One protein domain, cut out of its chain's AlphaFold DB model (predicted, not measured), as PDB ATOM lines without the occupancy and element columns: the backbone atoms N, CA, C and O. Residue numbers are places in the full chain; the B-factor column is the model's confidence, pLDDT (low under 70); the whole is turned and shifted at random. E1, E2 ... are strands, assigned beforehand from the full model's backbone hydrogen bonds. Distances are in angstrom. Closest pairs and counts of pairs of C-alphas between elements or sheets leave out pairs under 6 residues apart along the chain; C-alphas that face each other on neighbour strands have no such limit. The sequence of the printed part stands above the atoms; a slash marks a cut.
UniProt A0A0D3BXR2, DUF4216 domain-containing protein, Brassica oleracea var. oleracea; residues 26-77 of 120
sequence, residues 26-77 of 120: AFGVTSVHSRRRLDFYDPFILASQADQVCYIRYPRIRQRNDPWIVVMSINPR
ATOM      1  N   ALA A  26    -144.525 -51.937  53.749       91.94
ATOM      2  CA  ALA A  26    -143.910 -50.989  52.815       91.94
ATOM      3  C   ALA A  26    -143.717 -49.580  53.411       91.94
ATOM      4  O   ALA A  26    -142.851 -48.829  52.970       91.94
ATOM      5  N   PHE A  27    -144.498 -49.231  54.437       89.56
ATOM      6  CA  PHE A  27    -144.397 -47.969  55.176       89.56
ATOM      7  C   PHE A  27    -143.438 -48.029  56.379       89.56
ATOM      8  O   PHE A  27    -143.419 -47.106  57.190       89.56
ATOM      9  N   GLY A  28    -142.681 -49.118  56.546       89.75
ATOM     10  CA  GLY A  28    -141.740 -49.301  57.659       89.75
ATOM     11  C   GLY A  28    -142.390 -49.706  58.987       89.75
ATOM     12  O   GLY A  28    -141.720 -49.751  60.018       89.75
ATOM     13  N   VAL A  29    -143.689 -50.020  58.995       90.44
ATOM     14  CA  VAL A  29    -144.391 -50.471  60.204       90.44
ATOM     15  C   VAL A  29    -144.014 -51.918  60.495       90.44
ATOM     16  O   VAL A  29    -144.312 -52.811  59.704       90.44
ATOM     17  N   THR A  30    -143.390 -52.153  61.647       93.44
ATOM     18  CA  THR A  30    -143.007 -53.498  62.088       93.44
ATOM     19  C   THR A  30    -144.138 -54.135  62.889       93.44
ATOM     20  O   THR A  30    -144.732 -53.513  63.769       93.44
ATOM     21  N   SER A  31    -144.439 -55.393  62.592       93.69
ATOM     22  CA  SER A  31    -145.427 -56.206  63.291       93.69
ATOM     23  C   SER A  31    -144.836 -57.553  63.682       93.69
ATOM     24  O   SER A  31    -144.050 -58.143  62.940       93.69
ATOM     25  N   VAL A  32    -145.255 -58.067  64.835       94.38
ATOM     26  CA  VAL A  32    -144.863 -59.385  65.344       94.38
ATOM     27  C   VAL A  32    -146.050 -60.336  65.370       94.38
ATOM     28  O   VAL A  32    -147.197 -59.937  65.596       94.38
ATOM     29  N   HIS A  33    -145.778 -61.617  65.158       93.19
ATOM     30  CA  HIS A  33    -146.792 -62.658  65.167       93.19
ATOM     31  C   HIS A  33    -146.980 -63.235  66.577       93.19
ATOM     32  O   HIS A  33    -146.239 -64.109  67.028       93.19
ATOM     33  N   SER A  34    -148.052 -62.828  67.254       90.75
ATOM     34  CA  SER A  34    -148.297 -63.132  68.674       90.75
ATOM     35  C   SER A  34    -148.397 -64.614  69.055       90.75
ATOM     36  O   SER A  34    -148.193 -64.960  70.214       90.75
ATOM     37  N   ARG A  35    -148.713 -65.509  68.110       90.12
ATOM     38  CA  ARG A  35    -148.775 -66.961  68.377       90.12
ATOM     39  C   ARG A  35    -147.457 -67.694  68.125       90.12
ATOM     40  O   ARG A  35    -147.404 -68.902  68.319       90.12
ATOM     41  N   ARG A  36    -146.430 -67.009  67.613       89.88
ATOM     42  CA  ARG A  36    -145.122 -67.607  67.315       89.88
ATOM     43  C   ARG A  36    -144.161 -67.180  68.411       89.88
ATOM     44  O   ARG A  36    -143.548 -66.121  68.318       89.88
ATOM     45  N   ARG A  37    -144.097 -67.983  69.467       88.69
ATOM     46  CA  ARG A  37    -143.134 -67.802  70.548       88.69
ATOM     47  C   ARG A  37    -141.876 -68.607  70.270       88.69
ATOM     48  O   ARG A  37    -141.917 -69.618  69.567       88.69
ATOM     49  N   LEU A  38    -140.760 -68.104  70.771       88.19
ATOM     50  CA  LEU A  38    -139.485 -68.788  70.710       88.19
ATOM     51  C   LEU A  38    -139.392 -69.718  71.923       88.19
ATOM     52  O   LEU A  38    -138.981 -69.306  72.998       88.19
ATOM     53  N   ASP A  39    -139.835 -70.964  71.752       77.00
ATOM     54  CA  ASP A  39    -139.991 -71.899  72.879       77.00
ATOM     55  C   ASP A  39    -138.694 -72.648  73.244       77.00
ATOM     56  O   ASP A  39    -138.559 -73.143  74.359       77.00
ATOM     57  N   PHE A  40    -137.740 -72.769  72.311       80.94
ATOM     58  CA  PHE A  40    -136.518 -73.571  72.505       80.94
ATOM     59  C   PHE A  40    -135.288 -72.738  72.899       80.94
ATOM     60  O   PHE A  40    -134.272 -73.292  73.314       80.94
ATOM     61  N   TYR A  41    -135.356 -71.414  72.760       83.50
ATOM     62  CA  TYR A  41    -134.236 -70.520  73.034       83.50
ATOM     63  C   TYR A  41    -134.715 -69.323  73.849       83.50
ATOM     64  O   TYR A  41    -135.563 -68.565  73.386       83.50
ATOM     65  N   ASP A  42    -134.157 -69.168  75.049       84.62
ATOM     66  CA  ASP A  42    -134.451 -68.066  75.964       84.62
ATOM     67  C   ASP A  42    -133.224 -67.144  76.058       84.62
ATOM     68  O   ASP A  42    -132.307 -67.406  76.844       84.62
ATOM     69  N   PRO A  43    -133.116 -66.124  75.186       86.19
ATOM     70  CA  PRO A  43    -131.988 -65.210  75.223       86.19
ATOM     71  C   PRO A  43    -131.988 -64.364  76.497       86.19
ATOM     72  O   PRO A  43    -133.025 -63.961  77.016       86.19
ATOM     73  N   PHE A  44    -130.789 -64.013  76.955       86.88
ATOM     74  CA  PHE A  44    -130.592 -63.015  78.000       86.88
ATOM     75  C   PHE A  44    -130.044 -61.734  77.376       86.88
ATOM     76  O   PHE A  44    -129.005 -61.763  76.715       86.88
ATOM     77  N   ILE A  45    -130.733 -60.614  77.599       88.62
ATOM     78  CA  ILE A  45    -130.288 -59.293  77.147       88.62
ATOM     79  C   ILE A  45    -130.163 -58.340  78.329       88.62
ATOM     80  O   ILE A  45    -130.908 -58.422  79.309       88.62
ATOM     81  N   LEU A  46    -129.230 -57.400  78.219       88.31
ATOM     82  CA  LEU A  46    -129.144 -56.284  79.147       88.31
ATOM     83  C   LEU A  46    -130.234 -55.261  78.827       88.31
ATOM     84  O   LEU A  46    -130.585 -55.045  77.670       88.31
ATOM     85  N   ALA A  47    -130.709 -54.550  79.851       83.69
ATOM     86  CA  ALA A  47    -131.659 -53.454  79.658       83.69
ATOM     87  C   ALA A  47    -131.113 -52.351  78.729       83.69
ATOM     88  O   ALA A  47    -131.891 -51.661  78.086       83.69
ATOM     89  N   SER A  48    -129.787 -52.199  78.632       84.50
ATOM     90  CA  SER A  48    -129.127 -51.264  77.713       84.50
ATOM     91  C   SER A  48    -129.151 -51.701  76.245       84.50
ATOM     92  O   SER A  48    -128.888 -50.878  75.379       84.50
ATOM     93  N   GLN A  49    -129.441 -52.973  75.962       87.75
ATOM     94  CA  GLN A  49    -129.525 -53.535  74.609       87.75
ATOM     95  C   GLN A  49    -130.970 -53.584  74.089       87.75
ATOM     96  O   GLN A  49    -131.212 -54.090  72.996       87.75
ATOM     97  N   ALA A  50    -131.935 -53.121  74.888       86.75
ATOM     98  CA  ALA A  50    -133.356 -53.238  74.609       86.75
ATOM     99  C   ALA A  50    -134.016 -51.861  74.550       86.75
ATOM    100  O   ALA A  50    -133.858 -51.051  75.463       86.75
ATOM    101  N   ASP A  51    -134.843 -51.651  73.530       86.56
ATOM    102  CA  ASP A  51    -135.726 -50.493  73.463       86.56
ATOM    103  C   ASP A  51    -137.101 -50.812  74.045       86.56
ATOM    104  O   ASP A  51    -137.643 -51.914  73.904       86.56
ATOM    105  N   GLN A  52    -137.704 -49.812  74.689       87.88
ATOM    106  CA  GLN A  52    -139.081 -49.921  75.138       87.88
ATOM    107  C   GLN A  52    -140.025 -49.694  73.954       87.88
ATOM    108  O   GLN A  52    -139.949 -48.681  73.258       87.88
ATOM    109  N   VAL A  53    -140.954 -50.625  73.751       90.81
ATOM    110  CA  VAL A  53    -141.933 -50.579  72.658       90.81
ATOM    111  C   VAL A  53    -143.349 -50.780  73.185       90.81
ATOM    112  O   VAL A  53    -143.558 -51.375  74.246       90.81
ATOM    113  N   CYS A  54    -144.340 -50.301  72.436       91.69
ATOM    114  CA  CYS A  54    -145.740 -50.625  72.667       91.69
ATOM    115  C   CYS A  54    -146.261 -51.604  71.606       91.69
ATOM    116  O   CYS A  54    -145.915 -51.536  70.427       91.69
ATOM    117  N   TYR A  55    -147.107 -52.528  72.059       92.00
ATOM    118  CA  TYR A  55    -147.732 -53.563  71.246       92.00
ATOM    119  C   TYR A  55    -149.201 -53.208  71.024       92.00
ATOM    120  O   TYR A  55    -149.996 -53.223  71.967       92.00
ATOM    121  N   ILE A  56    -149.573 -52.888  69.786       91.06
ATOM    122  CA  ILE A  56    -150.919 -52.426  69.434       91.06
ATOM    123  C   ILE A  56    -151.567 -53.442  68.498       91.06
ATOM    124  O   ILE A  56    -151.092 -53.705  67.394       91.06
ATOM    125  N   ARG A  57    -152.685 -54.030  68.933       87.38
ATOM    126  CA  ARG A  57    -153.491 -54.895  68.063       87.38
ATOM    127  C   ARG A  57    -154.263 -54.038  67.071       87.38
ATOM    128  O   ARG A  57    -154.870 -53.044  67.467       87.38
ATOM    129  N   TYR A  58    -154.298 -54.454  65.806       77.88
ATOM    130  CA  TYR A  58    -155.108 -53.766  64.807       77.88
ATOM    131  C   TYR A  58    -156.594 -53.778  65.208       77.88
ATOM    132  O   TYR A  58    -157.167 -54.856  65.410       77.88
ATOM    133  N   PRO A  59    -157.258 -52.612  65.284       67.38
ATOM    134  CA  PRO A  59    -158.686 -52.541  65.550       67.38
ATOM    135  C   PRO A  59    -159.450 -52.945  64.282       67.38
ATOM    136  O   PRO A  59    -159.804 -52.103  63.459       67.38
ATOM    137  N   ARG A  60    -159.687 -54.246  64.067       66.75
ATOM    138  CA  ARG A  60    -160.505 -54.716  62.934       66.75
ATOM    139  C   ARG A  60    -161.938 -55.026  63.365       66.75
ATOM    140  O   ARG A  60    -162.178 -55.756  64.318       66.75
ATOM    141  N   ILE A  61    -162.891 -54.522  62.576       58.91
ATOM    142  CA  ILE A  61    -164.348 -54.638  62.790       58.91
ATOM    143  C   ILE A  61    -164.888 -56.043  62.438       58.91
ATOM    144  O   ILE A  61    -165.966 -56.416  62.888       58.91
ATOM    145  N   ARG A  62    -164.165 -56.846  61.636       60.03
ATOM    146  CA  ARG A  62    -164.693 -58.114  61.083       60.03
ATOM    147  C   ARG A  62    -163.837 -59.369  61.281       60.03
ATOM    148  O   ARG A  62    -164.379 -60.463  61.175       60.03
ATOM    149  N   GLN A  63    -162.547 -59.257  61.603       58.66
ATOM    150  CA  GLN A  63    -161.701 -60.422  61.898       58.66
ATOM    151  C   GLN A  63    -161.252 -60.383  63.353       58.66
ATOM    152  O   GLN A  63    -160.446 -59.552  63.753       58.66
ATOM    153  N   ARG A  64    -161.811 -61.297  64.148       63.62
ATOM    154  CA  ARG A  64    -161.677 -61.317  65.610       63.62
ATOM    155  C   ARG A  64    -160.324 -61.844  66.107       63.62
ATOM    156  O   ARG A  64    -160.126 -61.895  67.313       63.62
ATOM    157  N   ASN A  65    -159.438 -62.306  65.216       72.06
ATOM    158  CA  ASN A  65    -158.294 -63.127  65.623       72.06
ATOM    159  C   ASN A  65    -157.074 -63.032  64.686       72.06
ATOM    160  O   ASN A  65    -156.432 -64.049  64.406       72.06
ATOM    161  N   ASP A  66    -156.773 -61.831  64.184       83.56
ATOM    162  CA  ASP A  66    -155.509 -61.563  63.491       83.56
ATOM    163  C   ASP A  66    -154.343 -61.693  64.496       83.56
ATOM    164  O   ASP A  66    -154.364 -61.018  65.531       83.56
ATOM    165  N   PRO A  67    -153.375 -62.605  64.279       88.69
ATOM    166  CA  PRO A  67    -152.257 -62.791  65.195       88.69
ATOM    167  C   PRO A  67    -151.196 -61.688  65.093       88.69
ATOM    168  O   PRO A  67    -150.308 -61.665  65.950       88.69
ATOM    169  N   TRP A  68    -151.255 -60.810  64.089       90.94
ATOM    170  CA  TRP A  68    -150.274 -59.744  63.900       90.94
ATOM    171  C   TRP A  68    -150.533 -58.562  64.836       90.94
ATOM    172  O   TRP A  68    -151.639 -58.020  64.921       90.94
ATOM    173  N   ILE A  69    -149.486 -58.165  65.552       92.62
ATOM    174  CA  ILE A  69    -149.494 -57.049  66.494       92.62
ATOM    175  C   ILE A  69    -148.457 -56.036  66.034       92.62
ATOM    176  O   ILE A  69    -147.299 -56.395  65.842       92.62
ATOM    177  N   VAL A  70    -148.864 -54.777  65.895       93.00
ATOM    178  CA  VAL A  70    -147.952 -53.688  65.538       93.00
ATOM    179  C   VAL A  70    -147.038 -53.394  66.714       93.00
ATOM    180  O   VAL A  70    -147.504 -53.270  67.850       93.00
ATOM    181  N   VAL A  71    -145.751 -53.249  66.424       93.62
ATOM    182  CA  VAL A  71    -144.738 -52.799  67.370       93.62
ATOM    183  C   VAL A  71    -144.393 -51.359  67.040       93.62
ATOM    184  O   VAL A  71    -144.022 -51.041  65.911       93.62
ATOM    185  N   MET A  72    -144.526 -50.480  68.024       91.38
ATOM    186  CA  MET A  72    -144.197 -49.068  67.875       91.38
ATOM    187  C   MET A  72    -143.195 -48.665  68.950       91.38
ATOM    188  O   MET A  72    -143.399 -48.929  70.136       91.38
ATOM    189  N   SER A  73    -142.101 -48.034  68.518       88.31
ATOM    190  CA  SER A  73    -141.129 -47.444  69.433       88.31
ATOM    191  C   SER A  73    -141.802 -46.342  70.242       88.31
ATOM    192  O   SER A  73    -142.545 -45.522  69.694       88.31
ATOM    193  N   ILE A  74    -141.575 -46.348  71.553       86.12
ATOM    194  CA  ILE A  74    -142.051 -45.282  72.425       86.12
ATOM    195  C   ILE A  74    -140.868 -44.462  72.901       86.12
ATOM    196  O   ILE A  74    -139.836 -45.008  73.270       86.12
ATOM    197  N   ASN A  75    -141.037 -43.140  72.948       79.81
ATOM    198  CA  ASN A  75    -140.053 -42.273  73.579       79.81
ATOM    199  C   ASN A  75    -140.045 -42.581  75.083       79.81
ATOM    200  O   ASN A  75    -141.046 -42.299  75.762       79.81
ATOM    201  N   PRO A  76    -138.968 -43.177  75.622       70.44
ATOM    202  CA  PRO A  76    -138.928 -43.508  77.031       70.44
ATOM    203  C   PRO A  76    -138.951 -42.211  77.843       70.44
ATOM    204  O   PRO A  76    -138.263 -41.242  77.526       70.44
ATOM    205  N   ARG A  77    -139.739 -42.178  78.924       69.81
ATOM    206  CA  ARG A  77    -139.781 -41.013  79.832       69.81
ATOM    207  C   ARG A  77    -138.468 -40.811  80.598       69.81
ATOM    208  O   ARG A  77    -138.234 -39.733  81.130       69.81
TER     209      ARG A  77
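AT A GLANCE: This is residues 26 to 77 of the 120 residues of the protein "DUF4216 domain-containing protein" of Brassica oleracea var. oleracea (UniProt A0A0D3BXR2). With little regular structure, this is a small sheet of three strands, E3 in the middle between E1 and E2, from which two loops, residues 37 to 50 and 59 to 64, stick out free. The printed part has 52 residues, 15 of them in named elements, with no named helix and strands E1, E2, E3 along the chain; the sheet, E1 - E3 - E2, is antiparallel and the class all strand. It is loose, radius of gyration of the C-alphas 13.7 A, spanning 40 by 32 by 22 A.

HOW THE PARTS SIT: Look first at E3, residues 68 to 73, the inner strand. E2, residues 53 to 57, is antiparallel to it at 149 degrees, a hairpin; N 54 and O 72 are 2.8 A apart, within hydrogen-bond range. E1, residues 30 to 33, is antiparallel to E3 at 140 degrees, with N 32 and O 69 at 2.8 A. E1 and E2 are apart.

IN THESE COORDINATES: Find C-alpha 30 at (-143.007, -53.498, 62.088), where E1 begins, 10.4 A long. E2 covers 13.2 A; E3 runs 16.3 A to C-alpha 73 at (-141.129, -47.444, 69.433).

THE WHOLE: The C-alphas farthest apart, of Leu 46 and Arg 62, are 39.9 A apart. The printed part has no cut; E1 to E2 is a long link. Residues 59 to 64 and 77 have pLDDT under 70.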